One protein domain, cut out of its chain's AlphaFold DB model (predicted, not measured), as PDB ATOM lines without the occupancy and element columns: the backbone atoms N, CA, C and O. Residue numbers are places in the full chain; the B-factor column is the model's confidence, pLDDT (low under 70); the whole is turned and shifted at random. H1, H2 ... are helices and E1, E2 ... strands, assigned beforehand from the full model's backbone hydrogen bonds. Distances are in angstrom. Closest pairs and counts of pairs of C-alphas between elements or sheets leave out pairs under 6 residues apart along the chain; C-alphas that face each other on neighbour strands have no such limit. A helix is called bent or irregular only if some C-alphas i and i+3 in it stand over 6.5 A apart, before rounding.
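Overview. This is residues 3 to 102 of the 275 residues of an uncharacterized protein of archaeon HR01 (UniProt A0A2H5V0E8). A twisted sheet of four strands has one long helix, H3, packed along one of its faces, mainly over E1 and E2. Two short helices, H1 and H2, sit by the E1 edge, H2 side by side with H3, while the long link of residues 83 to 95 swings out to the helix's side of the sheet beyond E3. The printed part has 100 residues with three named helices followed by four named strands, in the order H1 H2 H3 E1 E2 E3 E4. The sheet's order is E1 - E2 - E3 - E4, all antiparallel, and the class is mixed, helices and strands. The whole is compact, with a radius of gyration of the C-alphas of 13.6 A and spans of 43 by 29 by 18 A.

Along the chain. In the sheet, E1 is residues 48 to 56, 23.8 A long, and bends by 54 degrees at residue 51. E2 is residues 62 to 69, 23.5 A; E3 is residues 76 to 82, 20.1 A; E4 is residues 96 to 99, its last C-alpha at (67.055, 62.043, 31.436). H3, residues 22 to 42, is 28.4 A long, from C-alpha 22 at (70.433, 68.761, 66.243) to C-alpha 42 at (67.341, 50.152, 45.014). It is neither bent nor irregular, but only just: C-alphas 39 and 42 are 6.3 A apart. H1 is residues 6 to 9, beginning at C-alpha 6 at (84.804, 63.053, 48.362), and H2 is residues 11 to 16.

Arrangement. The strands form a meander, each the antiparallel neighbour of the one before, with E1 and E4 as edge strands. E1 and E2 form a hairpin, with N 53 and O 65 within hydrogen-bond range at 2.9 A. In the hairpin of E2 and E3, N 68 and O 77 are 2.8 A apart. In the hairpin of E3 and E4, N 78 and O 98 are 2.8 A apart. H3 is on the sheet at a height of 9.6 A, making two layers, a helix on one face of a sheet. It lies over E1, E2 and, only just, with 3 C-alphas, E3; it runs along the strands, at 21 degrees to E1 on the local plane. The closest C-alphas of H3 and E1, those of Asn 40 and Lys 48, are 6.1 A apart. H2 and H3 form a helical hairpin and touch at a shallow tilt of 12 degrees, opposite ways; their closest C-alphas, Pro 12 and Ile 29, are 5.3 A apart. H1 only grazes the sheet, with its residues 7 to 9. H1 and H3 are apart. Every O i to N i+4 pair is within hydrogen-bond range in H2 and H3; H1 is too short for one.

Size, cuts and confidence. The two C-alphas farthest apart, those of Asp 21 and Cys 73, are 42.9 A apart. The printed part has no cut. The link from E3 to E4, 13 residues, is long. Mean pLDDT of the printed part is 89.4; residues 6 to 7 and 16 to 17 are under 70.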
ATOM      1  N   GLY A   3      78.499  68.179  45.971       79.62
ATOM      2  CA  GLY A   3      79.719  68.023  45.189       79.62
ATOM      3  C   GLY A   3      79.891  66.646  44.560       79.62
ATOM      4  O   GLY A   3      79.003  65.792  44.592       79.62
ATOM      5  N   LYS A   4      81.071  66.440  43.969       78.81
ATOM      6  CA  LYS A   4      81.494  65.173  43.362       78.81
ATOM      7  C   LYS A   4      82.379  64.383  44.329       78.81
ATOM      8  O   LYS A   4      83.180  64.965  45.061       78.81
ATOM      9  N   GLY A   5      82.277  63.055  44.291       73.88
ATOM     10  CA  GLY A   5      83.214  62.151  44.971       73.88
ATOM     11  C   GLY A   5      83.351  62.399  46.479       73.88
ATOM     12  O   GLY A   5      82.412  62.195  47.238       73.88
ATOM     13  N   LEU A   6      84.537  62.810  46.936       65.69
ATOM     14  CA  LEU A   6      84.804  63.053  48.362       65.69
ATOM     15  C   LEU A   6      83.970  64.209  48.931       65.69
ATOM     16  O   LEU A   6      83.540  64.145  50.080       65.69
ATOM     17  N   ALA A   7      83.669  65.226  48.120       69.06
ATOM     18  CA  ALA A   7      82.891  66.378  48.567       69.06
ATOM     19  C   ALA A   7      81.437  66.016  48.909       69.06
ATOM     20  O   ALA A   7      80.863  66.643  49.798       69.06
ATOM     21  N   SER A   8      80.854  64.999  48.257       73.50
ATOM     22  CA  SER A   8      79.519  64.510  48.620       73.50
ATOM     23  C   SER A   8      79.527  63.669  49.895       73.50
ATOM     24  O   SER A   8      78.553  63.685  50.641       73.50
ATOM     25  N   ARG A   9      80.637  62.985  50.200       73.44
ATOM     26  CA  ARG A   9      80.779  62.199  51.436       73.44
ATOM     27  C   ARG A   9      80.888  63.068  52.689       73.44
ATOM     28  O   ARG A   9      80.471  62.623  53.747       73.44
ATOM     29  N   ALA A  10      81.387  64.297  52.552       77.44
ATOM     30  CA  ALA A  10      81.513  65.264  53.646       77.44
ATOM     31  C   ALA A  10      80.216  66.047  53.944       77.44
ATOM     32  O   ALA A  10      80.200  66.903  54.824       77.44
ATOM     33  N   ILE A  11      79.123  65.810  53.207       77.88
ATOM     34  CA  ILE A  11      77.862  66.547  53.398       77.88
ATOM     35  C   ILE A  11      77.303  66.403  54.822       77.88
ATOM     36  O   ILE A  11      76.915  67.430  55.374       77.88
ATOM     37  N   PRO A  12      77.304  65.213  55.453       75.12
ATOM     38  CA  PRO A  12      76.813  65.086  56.821       75.12
ATOM     39  C   PRO A  12      77.556  65.964  57.830       75.12
ATOM     40  O   PRO A  12      76.923  66.622  58.648       75.12
ATOM     41  N   GLU A  13      78.885  66.026  57.727       75.44
ATOM     42  CA  GLU A  13      79.719  66.869  58.592       75.44
ATOM     43  C   GLU A  13      79.423  68.352  58.365       75.44
ATOM     44  O   GLU A  13      79.284  69.116  59.315       75.44
ATOM     45  N   LYS A  14      79.254  68.760  57.102       77.12
ATOM     46  CA  LYS A  14      78.944  70.153  56.764       77.12
ATOM     47  C   LYS A  14      77.560  70.581  57.252       77.12
ATOM     48  O   LYS A  14      77.420  71.720  57.678       77.12
ATOM     49  N   ILE A  15      76.560  69.697  57.212       75.06
ATOM     50  CA  ILE A  15      75.209  69.997  57.715       75.06
ATOM     51  C   ILE A  15      75.233  70.220  59.229       75.06
ATOM     52  O   ILE A  15      74.621  71.174  59.698       75.06
ATOM     53  N   GLY A  16      75.985  69.410  59.982       69.69
ATOM     54  CA  GLY A  16      76.126  69.601  61.432       69.69
ATOM     55  C   GLY A  16      76.733  70.955  61.822       69.69
ATOM     56  O   GLY A  16      76.534  71.422  62.935       69.69
ATOM     57  N   LEU A  17      77.435  71.613  60.895       65.94
ATOM     58  CA  LEU A  17      78.042  72.933  61.079       65.94
ATOM     59  C   LEU A  17      77.171  74.086  60.544       65.94
ATOM     60  O   LEU A  17      77.592  75.238  60.592       65.94
ATOM     61  N   ALA A  18      75.985  73.797  59.997       75.44
ATOM     62  CA  ALA A  18      75.179  74.759  59.246       75.44
ATOM     63  C   ALA A  18      74.180  75.571  60.092       75.44
ATOM     64  O   ALA A  18      73.370  76.296  59.521       75.44
ATOM     65  N   GLY A  19      74.226  75.455  61.423       74.06
ATOM     66  CA  GLY A  19      73.371  76.230  62.332       74.06
ATOM     67  C   GLY A  19      71.926  75.735  62.465       74.06
ATOM     68  O   GLY A  19      71.113  76.453  63.037       74.06
ATOM     69  N   LEU A  20      71.609  74.539  61.956       82.88
ATOM     70  CA  LEU A  20      70.359  73.835  62.269       82.88
ATOM     71  C   LEU A  20      70.395  73.297  63.701       82.88
ATOM     72  O   LEU A  20      71.479  73.032  64.233       82.88
ATOM     73  N   ASP A  21      69.220  73.080  64.293       87.44
ATOM     74  CA  ASP A  21      69.161  72.304  65.525       87.44
ATOM     75  C   ASP A  21      69.593  70.841  65.281       87.44
ATOM     76  O   ASP A  21      69.732  70.370  64.146       87.44
ATOM     77  N   GLU A  22      69.878  70.109  66.359       86.50
ATOM     78  CA  GLU A  22      70.433  68.761  66.243       86.50
ATOM     79  C   GLU A  22      69.460  67.769  65.579       86.50
ATOM     80  O   GLU A  22      69.890  66.863  64.861       86.50
ATOM     81  N   GLU A  23      68.154  67.922  65.797       88.75
ATOM     82  CA  GLU A  23      67.128  67.026  65.262       88.75
ATOM     83  C   GLU A  23      66.894  67.285  63.770       88.75
ATOM     84  O   GLU A  23      66.932  66.357  62.955       88.75
ATOM     85  N   GLU A  24      66.763  68.553  63.398       90.12
ATOM     86  CA  GLU A  24      66.689  69.047  62.031       90.12
ATOM     87  C   GLU A  24      67.923  68.629  61.224       90.12
ATOM     88  O   GLU A  24      67.809  68.076  60.123       90.12
ATOM     89  N   ALA A  25      69.122  68.813  61.786       90.12
ATOM     90  CA  ALA A  25      70.360  68.368  61.161       90.12
ATOM     91  C   ALA A  25      70.349  66.849  60.937       90.12
ATOM     92  O   ALA A  25      70.665  66.384  59.835       90.12
ATOM     93  N   ARG A  26      69.940  66.057  61.941       90.88
ATOM     94  CA  ARG A  26      69.810  64.597  61.807       90.88
ATOM     95  C   ARG A  26      68.834  64.216  60.694       90.88
ATOM     96  O   ARG A  26      69.159  63.319  59.913       90.88
ATOM     97  N   GLN A  27      67.700  64.903  60.565       91.94
ATOM     98  CA  GLN A  27      66.715  64.647  59.511       91.94
ATOM     99  C   GLN A  27      67.289  64.902  58.111       91.94
ATOM    100  O   GLN A  27      67.169  64.052  57.224       91.94
ATOM    101  N   VAL A  28      67.960  66.037  57.896       92.62
ATOM    102  CA  VAL A  28      68.545  66.369  56.586       92.62
ATOM    103  C   VAL A  28      69.697  65.414  56.241       92.62
ATOM    104  O   VAL A  28      69.819  64.957  55.100       92.62
ATOM    105  N   ILE A  29      70.520  65.043  57.229       92.56
ATOM    106  CA  ILE A  29      71.584  64.039  57.066       92.56
ATOM    107  C   ILE A  29      70.992  62.683  56.682       92.56
ATOM    108  O   ILE A  29      71.522  62.003  55.796       92.56
ATOM    109  N   TYR A  30      69.906  62.288  57.340       94.00
ATOM    110  CA  TYR A  30      69.199  61.054  57.045       94.00
ATOM    111  C   TYR A  30      68.687  61.044  55.605       94.00
ATOM    112  O   TYR A  30      69.056  60.154  54.840       94.00
ATOM    113  N   ALA A  31      67.944  62.085  55.211       95.12
ATOM    114  CA  ALA A  31      67.406  62.264  53.866       95.12
ATOM    115  C   ALA A  31      68.499  62.204  52.784       95.12
ATOM    116  O   ALA A  31      68.350  61.525  51.764       95.12
ATOM    117  N   SER A  32      69.644  62.848  53.027       93.75
ATOM    118  CA  SER A  32      70.816  62.790  52.144       93.75
ATOM    119  C   SER A  32      71.367  61.366  51.988       93.75
ATOM    120  O   SER A  32      71.645  60.917  50.872       93.75
ATOM    121  N   LYS A  33      71.501  60.620  53.091       93.75
ATOM    122  CA  LYS A  33      72.025  59.247  53.068       93.75
ATOM    123  C   LYS A  33      71.066  58.283  52.375       93.75
ATOM    124  O   LYS A  33      71.500  57.538  51.494       93.75
ATOM    125  N   ILE A  34      69.789  58.285  52.757       96.50
ATOM    126  CA  ILE A  34      68.812  57.326  52.232       96.50
ATOM    127  C   ILE A  34      68.530  57.563  50.746       96.50
ATOM    128  O   ILE A  34      68.543  56.602  49.981       96.50
ATOM    129  N   SER A  35      68.404  58.819  50.300       96.50
ATOM    130  CA  SER A  35      68.233  59.134  48.872       96.50
ATOM    131  C   SER A  35      69.402  58.604  48.038       96.50
ATOM    132  O   SER A  35      69.204  57.982  46.997       96.50
ATOM    133  N   SER A  36      70.642  58.765  48.509       93.62
ATOM    134  CA  SER A  36      71.826  58.211  47.837       93.62
ATOM    135  C   SER A  36      71.828  56.681  47.800       93.62
ATOM    136  O   SER A  36      72.229  56.081  46.798       93.62
ATOM    137  N   LYS A  37      71.359  56.025  48.868       95.88
ATOM    138  CA  LYS A  37      71.217  54.564  48.912       95.88
ATOM    139  C   LYS A  37      70.149  54.066  47.945       95.88
ATOM    140  O   LYS A  37      70.391  53.068  47.269       95.88
ATOM    141  N   VAL A  38      69.014  54.746  47.860       97.38
ATOM    142  CA  VAL A  38      67.923  54.389  46.950       97.38
ATOM    143  C   VAL A  38      68.369  54.538  45.501       97.38
ATOM    144  O   VAL A  38      68.318  53.556  44.762       97.38
ATOM    145  N   ASP A  39      68.905  55.703  45.134       96.06
ATOM    146  CA  ASP A  39      69.253  56.024  43.743       96.06
ATOM    147  C   ASP A  39      70.437  55.197  43.225       96.06
ATOM    148  O   ASP A  39      70.525  54.936  42.033       96.06
ATOM    149  N   ASN A  40      71.344  54.744  44.103       92.38
ATOM    150  CA  ASN A  40      72.449  53.867  43.700       92.38
ATOM    151  C   ASN A  40      72.130  52.369  43.775       92.38
ATOM    152  O   ASN A  40      72.748  51.588  43.048       92.38
ATOM    153  N   ASN A  41      71.279  51.937  44.715       94.94
ATOM    154  CA  ASN A  41      71.165  50.516  45.065       94.94
ATOM    155  C   ASN A  41      69.777  49.923  44.842       94.94
ATOM    156  O   ASN A  41      69.703  48.758  44.450       94.94
ATOM    157  N   ALA A  42      68.707  50.663  45.127       96.44
ATOM    158  CA  ALA A  42      67.341  50.152  45.014       96.44
ATOM    159  C   ALA A  42      66.760  50.403  43.617       96.44
ATOM    160  O   ALA A  42      66.082  49.534  43.071       96.44
ATOM    161  N   LEU A  43      67.085  51.544  43.005       95.88
ATOM    162  CA  LEU A  43      66.817  51.814  41.599       95.88
ATOM    163  C   LEU A  43      68.068  51.498  40.774       95.88
ATOM    164  O   LEU A  43      69.056  52.220  40.819       95.88
ATOM    165  N   GLN A  44      68.054  50.387  40.041       94.25
ATOM    166  CA  GLN A  44      69.220  49.914  39.295       94.25
ATOM    167  C   GLN A  44      69.000  50.061  37.794       94.25
ATOM    168  O   GLN A  44      68.737  49.090  37.081       94.25
ATOM    169  N   ASP A  45      69.134  51.295  37.325       92.38
ATOM    170  CA  ASP A  45      68.957  51.701  35.927       92.38
ATOM    171  C   ASP A  45      70.276  51.807  35.141       92.38
ATOM    172  O   ASP A  45      70.287  52.112  33.952       92.38
ATOM    173  N   GLY A  46      71.405  51.528  35.796       91.12
ATOM    174  CA  GLY A  46      72.734  51.571  35.183       91.12
ATOM    175  C   GLY A  46      73.447  52.919  35.299       91.12
ATOM    176  O   GLY A  46      74.605  53.011  34.888       91.12
ATOM    177  N   TYR A  47      72.826  53.931  35.907       93.69
ATOM    178  CA  TYR A  47      73.429  55.243  36.116       93.69
ATOM    179  C   TYR A  47      74.014  55.320  37.530       93.69
ATOM    180  O   TYR A  47      73.305  55.325  38.528       93.69
ATOM    181  N   LYS A  48      75.344  55.383  37.642       92.19
ATOM    182  CA  LYS A  48      76.006  55.489  38.953       92.19
ATOM    183  C   LYS A  48      76.039  56.941  39.398       92.19
ATOM    184  O   LYS A  48      76.534  57.787  38.649       92.19
ATOM    185  N   ILE A  49      75.577  57.229  40.616       93.19
ATOM    186  CA  ILE A  49      75.602  58.592  41.151       93.19
ATOM    187  C   ILE A  49      77.047  59.065  41.296       93.19
ATOM    188  O   ILE A  49      77.855  58.463  42.005       93.19
ATOM    189  N   TYR A  50      77.366  60.174  40.634       90.06
ATOM    190  CA  TYR A  50      78.679  60.820  40.713       90.06
ATOM    191  C   TYR A  50      78.603  62.236  41.291       90.06
ATOM    192  O   TYR A  50      79.627  62.795  41.694       90.06
ATOM    193  N   HIS A  51      77.402  62.812  41.347       92.56
ATOM    194  CA  HIS A  51      77.140  64.122  41.924       92.56
ATOM    195  C   HIS A  51      75.915  64.059  42.833       92.56
ATOM    196  O   HIS A  51      74.875  63.532  42.444       92.56
ATOM    197  N   HIS A  52      76.038  64.613  44.035       94.00
ATOM    198  CA  HIS A  52      74.968  64.650  45.028       94.00
ATOM    199  C   HIS A  52      74.922  66.044  45.648       94.00
ATOM    200  O   HIS A  52      75.952  66.571  46.080       94.00
ATOM    201  N   THR A  53      73.736  66.646  45.668       93.94
ATOM    202  CA  THR A  53      73.501  67.967  46.255       93.94
ATOM    203  C   THR A  53      72.259  67.933  47.123       93.94
ATOM    204  O   THR A  53      71.216  67.449  46.698       93.94
ATOM    205  N   VAL A  54      72.385  68.488  48.320       93.81
ATOM    206  CA  VAL A  54      71.307  68.686  49.282       93.81
ATOM    207  C   VAL A  54      71.085  70.181  49.444       93.81
ATOM    208  O   VAL A  54      72.020  70.938  49.727       93.81
ATOM    209  N   PHE A  55      69.849  70.607  49.268       93.25
ATOM    210  CA  PHE A  55      69.368  71.942  49.579       93.25
ATOM    211  C   PHE A  55      68.539  71.843  50.845       93.25
ATOM    212  O   PHE A  55      67.782  70.887  50.998       93.25
ATOM    213  N   PHE A  56      68.683  72.805  51.744       93.06
ATOM    214  CA  PHE A  56      67.844  72.881  52.925       93.06
ATOM    215  C   PHE A  56      67.646  74.333  53.349       93.06
ATOM    216  O   PHE A  56      68.422  75.210  52.967       93.06
ATOM    217  N   THR A  57      66.577  74.572  54.099       90.88
ATOM    218  CA  THR A  57      66.240  75.873  54.692       90.88
ATOM    219  C   THR A  57      66.516  75.857  56.192       90.88
ATOM    220  O   THR A  57      66.672  74.785  56.768       90.88
ATOM    221  N   GLU A  58      66.490  77.026  56.830       85.19
ATOM    222  CA  GLU A  58      66.588  77.170  58.293       85.19
ATOM    223  C   GLU A  58      65.466  76.458  59.064       85.19
ATOM    224  O   GLU A  58      65.603  76.238  60.252       85.19
ATOM    225  N   LYS A  59      64.357  76.096  58.400       85.81
ATOM    226  CA  LYS A  59      63.240  75.332  58.987       85.81
ATOM    227  C   LYS A  59      63.284  73.851  58.597       85.81
ATOM    228  O   LYS A  59      62.238  73.253  58.341       85.81
ATOM    229  N   ALA A  60      64.479  73.328  58.330       86.06
ATOM    230  CA  ALA A  60      64.754  71.948  57.918       86.06
ATOM    231  C   ALA A  60      64.020  71.397  56.679       86.06
ATOM    232  O   ALA A  60      64.169  70.221  56.346       86.06
ATOM    233  N   LYS A  61      63.274  72.217  55.927       93.25
ATOM    234  CA  LYS A  61      62.778  71.813  54.599       93.25
ATOM    235  C   LYS A  61      63.956  71.481  53.707       93.25
ATOM    236  O   LYS A  61      64.912  72.256  53.687       93.25
ATOM    237  N   TRP A  62      63.881  70.383  52.961       94.75
ATOM    238  CA  TRP A  62      65.015  69.870  52.206       94.75
ATOM    239  C   TRP A  62      64.632  69.365  50.817       94.75
ATOM    240  O   TRP A  62      63.526  68.885  50.574       94.75
ATOM    241  N   ALA A  63      65.594  69.429  49.902       97.00
ATOM    242  CA  ALA A  63      65.524  68.800  48.595       97.00
ATOM    243  C   ALA A  63      66.870  68.152  48.263       97.00
ATOM    244  O   ALA A  63      67.928  68.706  48.567       97.00
ATOM    245  N   VAL A  64      66.845  66.987  47.617       96.88
ATOM    246  CA  VAL A  64      68.055  66.316  47.126       96.88
ATOM    247  C   VAL A  64      67.990  66.235  45.611       96.88
ATOM    248  O   VAL A  64      67.006  65.769  45.040       96.88
ATOM    249  N   VAL A  65      69.065  66.664  44.958       96.19
ATOM    250  CA  VAL A  65      69.262  66.488  43.519       96.19
ATOM    251  C   VAL A  65      70.531  65.679  43.306       96.19
ATOM    252  O   VAL A  65      71.634  66.099  43.675       96.19
ATOM    253  N   GLN A  66      70.371  64.505  42.701       95.62
ATOM    254  CA  GLN A  66      71.473  63.605  42.372       95.62
ATOM    255  C   GLN A  66      71.635  63.496  40.864       95.62
ATOM    256  O   GLN A  66      70.654  63.568  40.127       95.62
ATOM    257  N   GLN A  67      72.871  63.305  40.410       94.25
ATOM    258  CA  GLN A  67      73.174  63.030  39.011       94.25
ATOM    259  C   GLN A  67      73.936  61.713  38.895       94.25
ATOM    260  O   GLN A  67      75.017  61.542  39.472       94.25
ATOM    261  N   GLY A  68      73.345  60.793  38.139       95.00
ATOM    262  CA  GLY A  68      73.924  59.527  37.732       95.00
ATOM    263  C   GLY A  68      74.506  59.606  36.328       95.00
ATOM    264  O   GLY A  68      73.981  60.314  35.473       95.00
ATOM    265  N   LEU A  69      75.596  58.880  36.093       93.38
ATOM    266  CA  LEU A  69      76.211  58.715  34.778       93.38
ATOM    267  C   LEU A  69      76.181  57.236  34.402       93.38
ATOM    268  O   LEU A  69      76.658  56.390  35.167       93.38
ATOM    269  N   ASN A  70      75.659  56.930  33.220       92.69
ATOM    270  CA  ASN A  70      75.803  55.614  32.626       92.69
ATOM    271  C   ASN A  70      77.101  55.590  31.809       92.69
ATOM    272  O   ASN A  70      77.229  56.266  30.792       92.69
ATOM    273  N   GLN A  71      78.088  54.830  32.285       87.62
ATOM    274  CA  GLN A  71      79.416  54.762  31.663       87.62
ATOM    275  C   GLN A  71      79.397  54.059  30.301       87.62
ATOM    276  O   GLN A  71      80.272  54.325  29.484       87.62
ATOM    277  N   ASP A  72      78.408  53.195  30.054       86.44
ATOM    278  CA  ASP A  72      78.320  52.402  28.828       86.44
ATOM    279  C   ASP A  72      77.840  53.268  27.647       86.44
ATOM    280  O   ASP A  72      78.254  53.058  26.510       86.44
ATOM    281  N   CYS A  73      76.973  54.255  27.903       86.44
ATOM    282  CA  CYS A  73      76.380  55.101  26.861       86.44
ATOM    283  C   CYS A  73      76.691  56.600  26.992       86.44
ATOM    284  O   CYS A  73      76.301  57.371  26.121       86.44
ATOM    285  N   GLY A  74      77.363  57.026  28.063       87.75
ATOM    286  CA  GLY A  74      77.750  58.419  28.304       87.75
ATOM    287  C   GLY A  74      76.608  59.354  28.722       87.75
ATOM    288  O   GLY A  74      76.865  60.525  28.993       87.75
ATOM    289  N   TYR A  75      75.367  58.867  28.811       90.62
ATOM    290  CA  TYR A  75      74.221  59.683  29.210       90.62
ATOM    291  C   TYR A  75      74.175  59.909  30.721       90.62
ATOM    292  O   TYR A  75      74.561  59.051  31.523       90.62
ATOM    293  N   ALA A  76      73.645  61.069  31.110       91.31
ATOM    294  CA  ALA A  76      73.378  61.408  32.497       91.31
ATOM    295  C   ALA A  76      71.880  61.338  32.815       91.31
ATOM    296  O   ALA A  76      71.029  61.581  31.960       91.31
ATOM    297  N   ARG A  77      71.571  61.050  34.077       93.19
ATOM    298  CA  ARG A  77      70.213  61.032  34.623       93.19
ATOM    299  C   ARG A  77      70.184  61.802  35.936       93.19
ATOM    300  O   ARG A  77      71.124  61.706  36.724       93.19
ATOM    301  N   ARG A  78      69.138  62.595  36.159       94.38
ATOM    302  CA  ARG A  78      68.920  63.367  37.386       94.38
ATOM    303  C   ARG A  78      67.761  62.793  38.187       94.38
ATOM    304  O   ARG A  78      66.714  62.491  37.621       94.38
ATOM    305  N   TYR A  79      67.946  62.707  39.496       96.00
ATOM    306  CA  TYR A  79      66.965  62.193  40.448       96.00
ATOM    307  C   TYR A  79      66.650  63.283  41.455       96.00
ATOM    308  O   TYR A  79      67.562  63.855  42.061       96.00
ATOM    309  N   HIS A  80      65.370  63.612  41.583       95.69
ATOM    310  CA  HIS A  80      64.901  64.734  42.379       95.69
ATOM    311  C   HIS A  80      64.050  64.234  43.542       95.69
ATOM    312  O   HIS A  80      63.057  63.521  43.362       95.69
ATOM    313  N   TRP A  81      64.402  64.691  44.733       97.19
ATOM    314  CA  TRP A  81      63.687  64.445  45.971       97.19
ATOM    315  C   TRP A  81      63.283  65.782  46.575       97.19
ATOM    316  O   TRP A  81      64.114  66.684  46.682       97.19
ATOM    317  N   VAL A  82      62.025  65.892  46.991       96.50
ATOM    318  CA  VAL A  82      61.484  67.058  47.696       96.50
ATOM    319  C   VAL A  82      60.893  66.543  48.994       96.50
ATOM    320  O   VAL A  82      59.957  65.746  48.946       96.50
ATOM    321  N   GLY A  83      61.452  66.955  50.131       94.31
ATOM    322  CA  GLY A  83      61.131  66.380  51.435       94.31
ATOM    323  C   GLY A  83      59.644  66.425  51.761       94.31
ATOM    324  O   GLY A  83      59.092  65.435  52.226       94.31
ATOM    325  N   GLU A  84      58.962  67.513  51.404       92.69
ATOM    326  CA  GLU A  84      57.517  67.670  51.603       92.69
ATOM    327  C   GLU A  84      56.663  66.667  50.807       92.69
ATOM    328  O   GLU A  84      55.504  66.436  51.146       92.69
ATOM    329  N   SER A  85      57.211  66.074  49.743       91.44
ATOM    330  CA  SER A  85      56.520  65.078  48.913       91.44
ATOM    331  C   SER A  85      56.829  63.633  49.323       91.44
ATOM    332  O   SER A  85      56.129  62.715  48.892       91.44
ATOM    333  N   VAL A  86      57.855  63.408  50.151       94.12
ATOM    334  CA  VAL A  86      58.292  62.064  50.543       94.12
ATOM    335  C   VAL A  86      57.404  61.533  51.663       94.12
ATOM    336  O   VAL A  86      57.459  61.995  52.798       94.12
ATOM    337  N   ARG A  87      56.595  60.515  51.349       93.81
ATOM    338  CA  ARG A  87      55.796  59.767  52.341       93.81
ATOM    339  C   ARG A  87      56.495  58.506  52.843       93.81
ATOM    340  O   ARG A  87      56.209  58.030  53.934       93.81
ATOM    341  N   SER A  88      57.380  57.952  52.024       95.75
ATOM    342  CA  SER A  88      58.228  56.802  52.323       95.75
ATOM    343  C   SER A  88      59.496  56.945  51.499       95.75
ATOM    344  O   SER A  88      59.413  57.277  50.319       95.75
ATOM    345  N   TYR A  89      60.660  56.685  52.091       96.75
ATOM    346  CA  TYR A  89      61.924  56.765  51.362       96.75
ATOM    347  C   TYR A  89      62.152  55.571  50.429       96.75
ATOM    348  O   TYR A  89      63.001  55.642  49.546       96.75
ATOM    349  N   VAL A  90      61.398  54.485  50.602       96.88
ATOM    350  CA  VAL A  90      61.581  53.222  49.868       96.88
ATOM    351  C   VAL A  90      60.375  52.828  49.014       96.88
ATOM    352  O   VAL A  90      60.370  51.749  48.427       96.88
ATOM    353  N   LEU A  91      59.367  53.697  48.907       96.88
ATOM    354  CA  LEU A  91      58.170  53.465  48.102       96.88
ATOM    355  C   LEU A  91      57.804  54.725  47.315       96.88
ATOM    356  O   LEU A  91      57.272  55.678  47.875       96.88
ATOM    357  N   GLU A  92      58.095  54.701  46.015       94.31
ATOM    358  CA  GLU A  92      57.897  55.802  45.064       94.31
ATOM    359  C   GLU A  92      58.341  57.174  45.611       94.31
ATOM    360  O   GLU A  92      57.553  58.122  45.623       94.31
ATOM    361  N   PRO A  93      59.593  57.305  46.086       95.31
ATOM    362  CA  PRO A  93      60.001  58.495  46.825       95.31
ATOM    363  C   PRO A  93      60.334  59.703  45.935       95.31
ATOM    364  O   PRO A  93      60.404  60.838  46.412       95.31
ATOM    365  N   HIS A  94      60.608  59.475  44.650       95.12
ATOM    366  CA  HIS A  94      61.072  60.514  43.739       95.12
ATOM    367  C   HIS A  94      59.957  61.490  43.386       95.12
ATOM    368  O   HIS A  94      58.916  61.105  42.859       95.12
ATOM    369  N   SER A  95      60.242  62.780  43.553       92.25
ATOM    370  CA  SER A  95      59.427  63.853  42.966       92.25
ATOM    371  C   SER A  95      59.577  63.918  41.440       92.25
ATOM    372  O   SER A  95      58.663  64.337  40.736       92.25
ATOM    373  N   GLY A  96      60.720  63.465  40.913       90.81
ATOM    374  CA  GLY A  96      60.963  63.377  39.479       90.81
ATOM    375  C   GLY A  96      62.276  62.679  39.141       90.81
ATOM    376  O   GLY A  96      63.243  62.729  39.902       90.81
ATOM    377  N   ILE A  97      62.303  62.038  37.973       92.94
ATOM    378  CA  ILE A  97      63.501  61.446  37.371       92.94
ATOM    379  C   ILE A  97      63.579  61.957  35.937       92.94
ATOM    380  O   ILE A  97      62.641  61.778  35.163       92.94
ATOM    381  N   SER A  98      64.684  62.619  35.600       90.25
ATOM    382  CA  SER A  98      64.888  63.304  34.324       90.25
ATOM    383  C   SER A  98      66.115  62.759  33.603       90.25
ATOM    384  O   SER A  98      67.164  62.544  34.208       90.25
ATOM    385  N   GLY A  99      65.996  62.561  32.298       88.12
ATOM    386  CA  GLY A  99      67.055  62.043  31.436       88.12
ATOM    387  C   GLY A  99      66.544  61.808  30.016       88.12
ATOM    388  O   GLY A  99      65.333  61.817  29.776       88.12
ATOM    389  N   ASP A 100      67.476  61.616  29.090       82.75
ATOM    390  CA  ASP A 100      67.182  61.574  27.651       82.75
ATOM    391  C   ASP A 100      66.818  60.176  27.148       82.75
ATOM    392  O   ASP A 100      66.152  60.020  26.127       82.75
ATOM    393  N   ARG A 101      67.267  59.143  27.865       84.38
ATOM    394  CA  ARG A 101      67.186  57.753  27.425       84.38
ATOM    395  C   ARG A 101      66.324  56.917  28.362       84.38
ATOM    396  O   ARG A 101      66.553  56.891  29.573       84.38
ATOM    397  N   TYR A 102      65.379  56.203  27.756       88.12
ATOM    398  CA  TYR A 102      64.637  55.112  28.377       88.12
ATOM    399  C   TYR A 102      65.449  53.816  28.285       88.12
ATOM    400  O   TYR A 102      65.945  53.459  27.212       88.12
TER     401      TYR A 102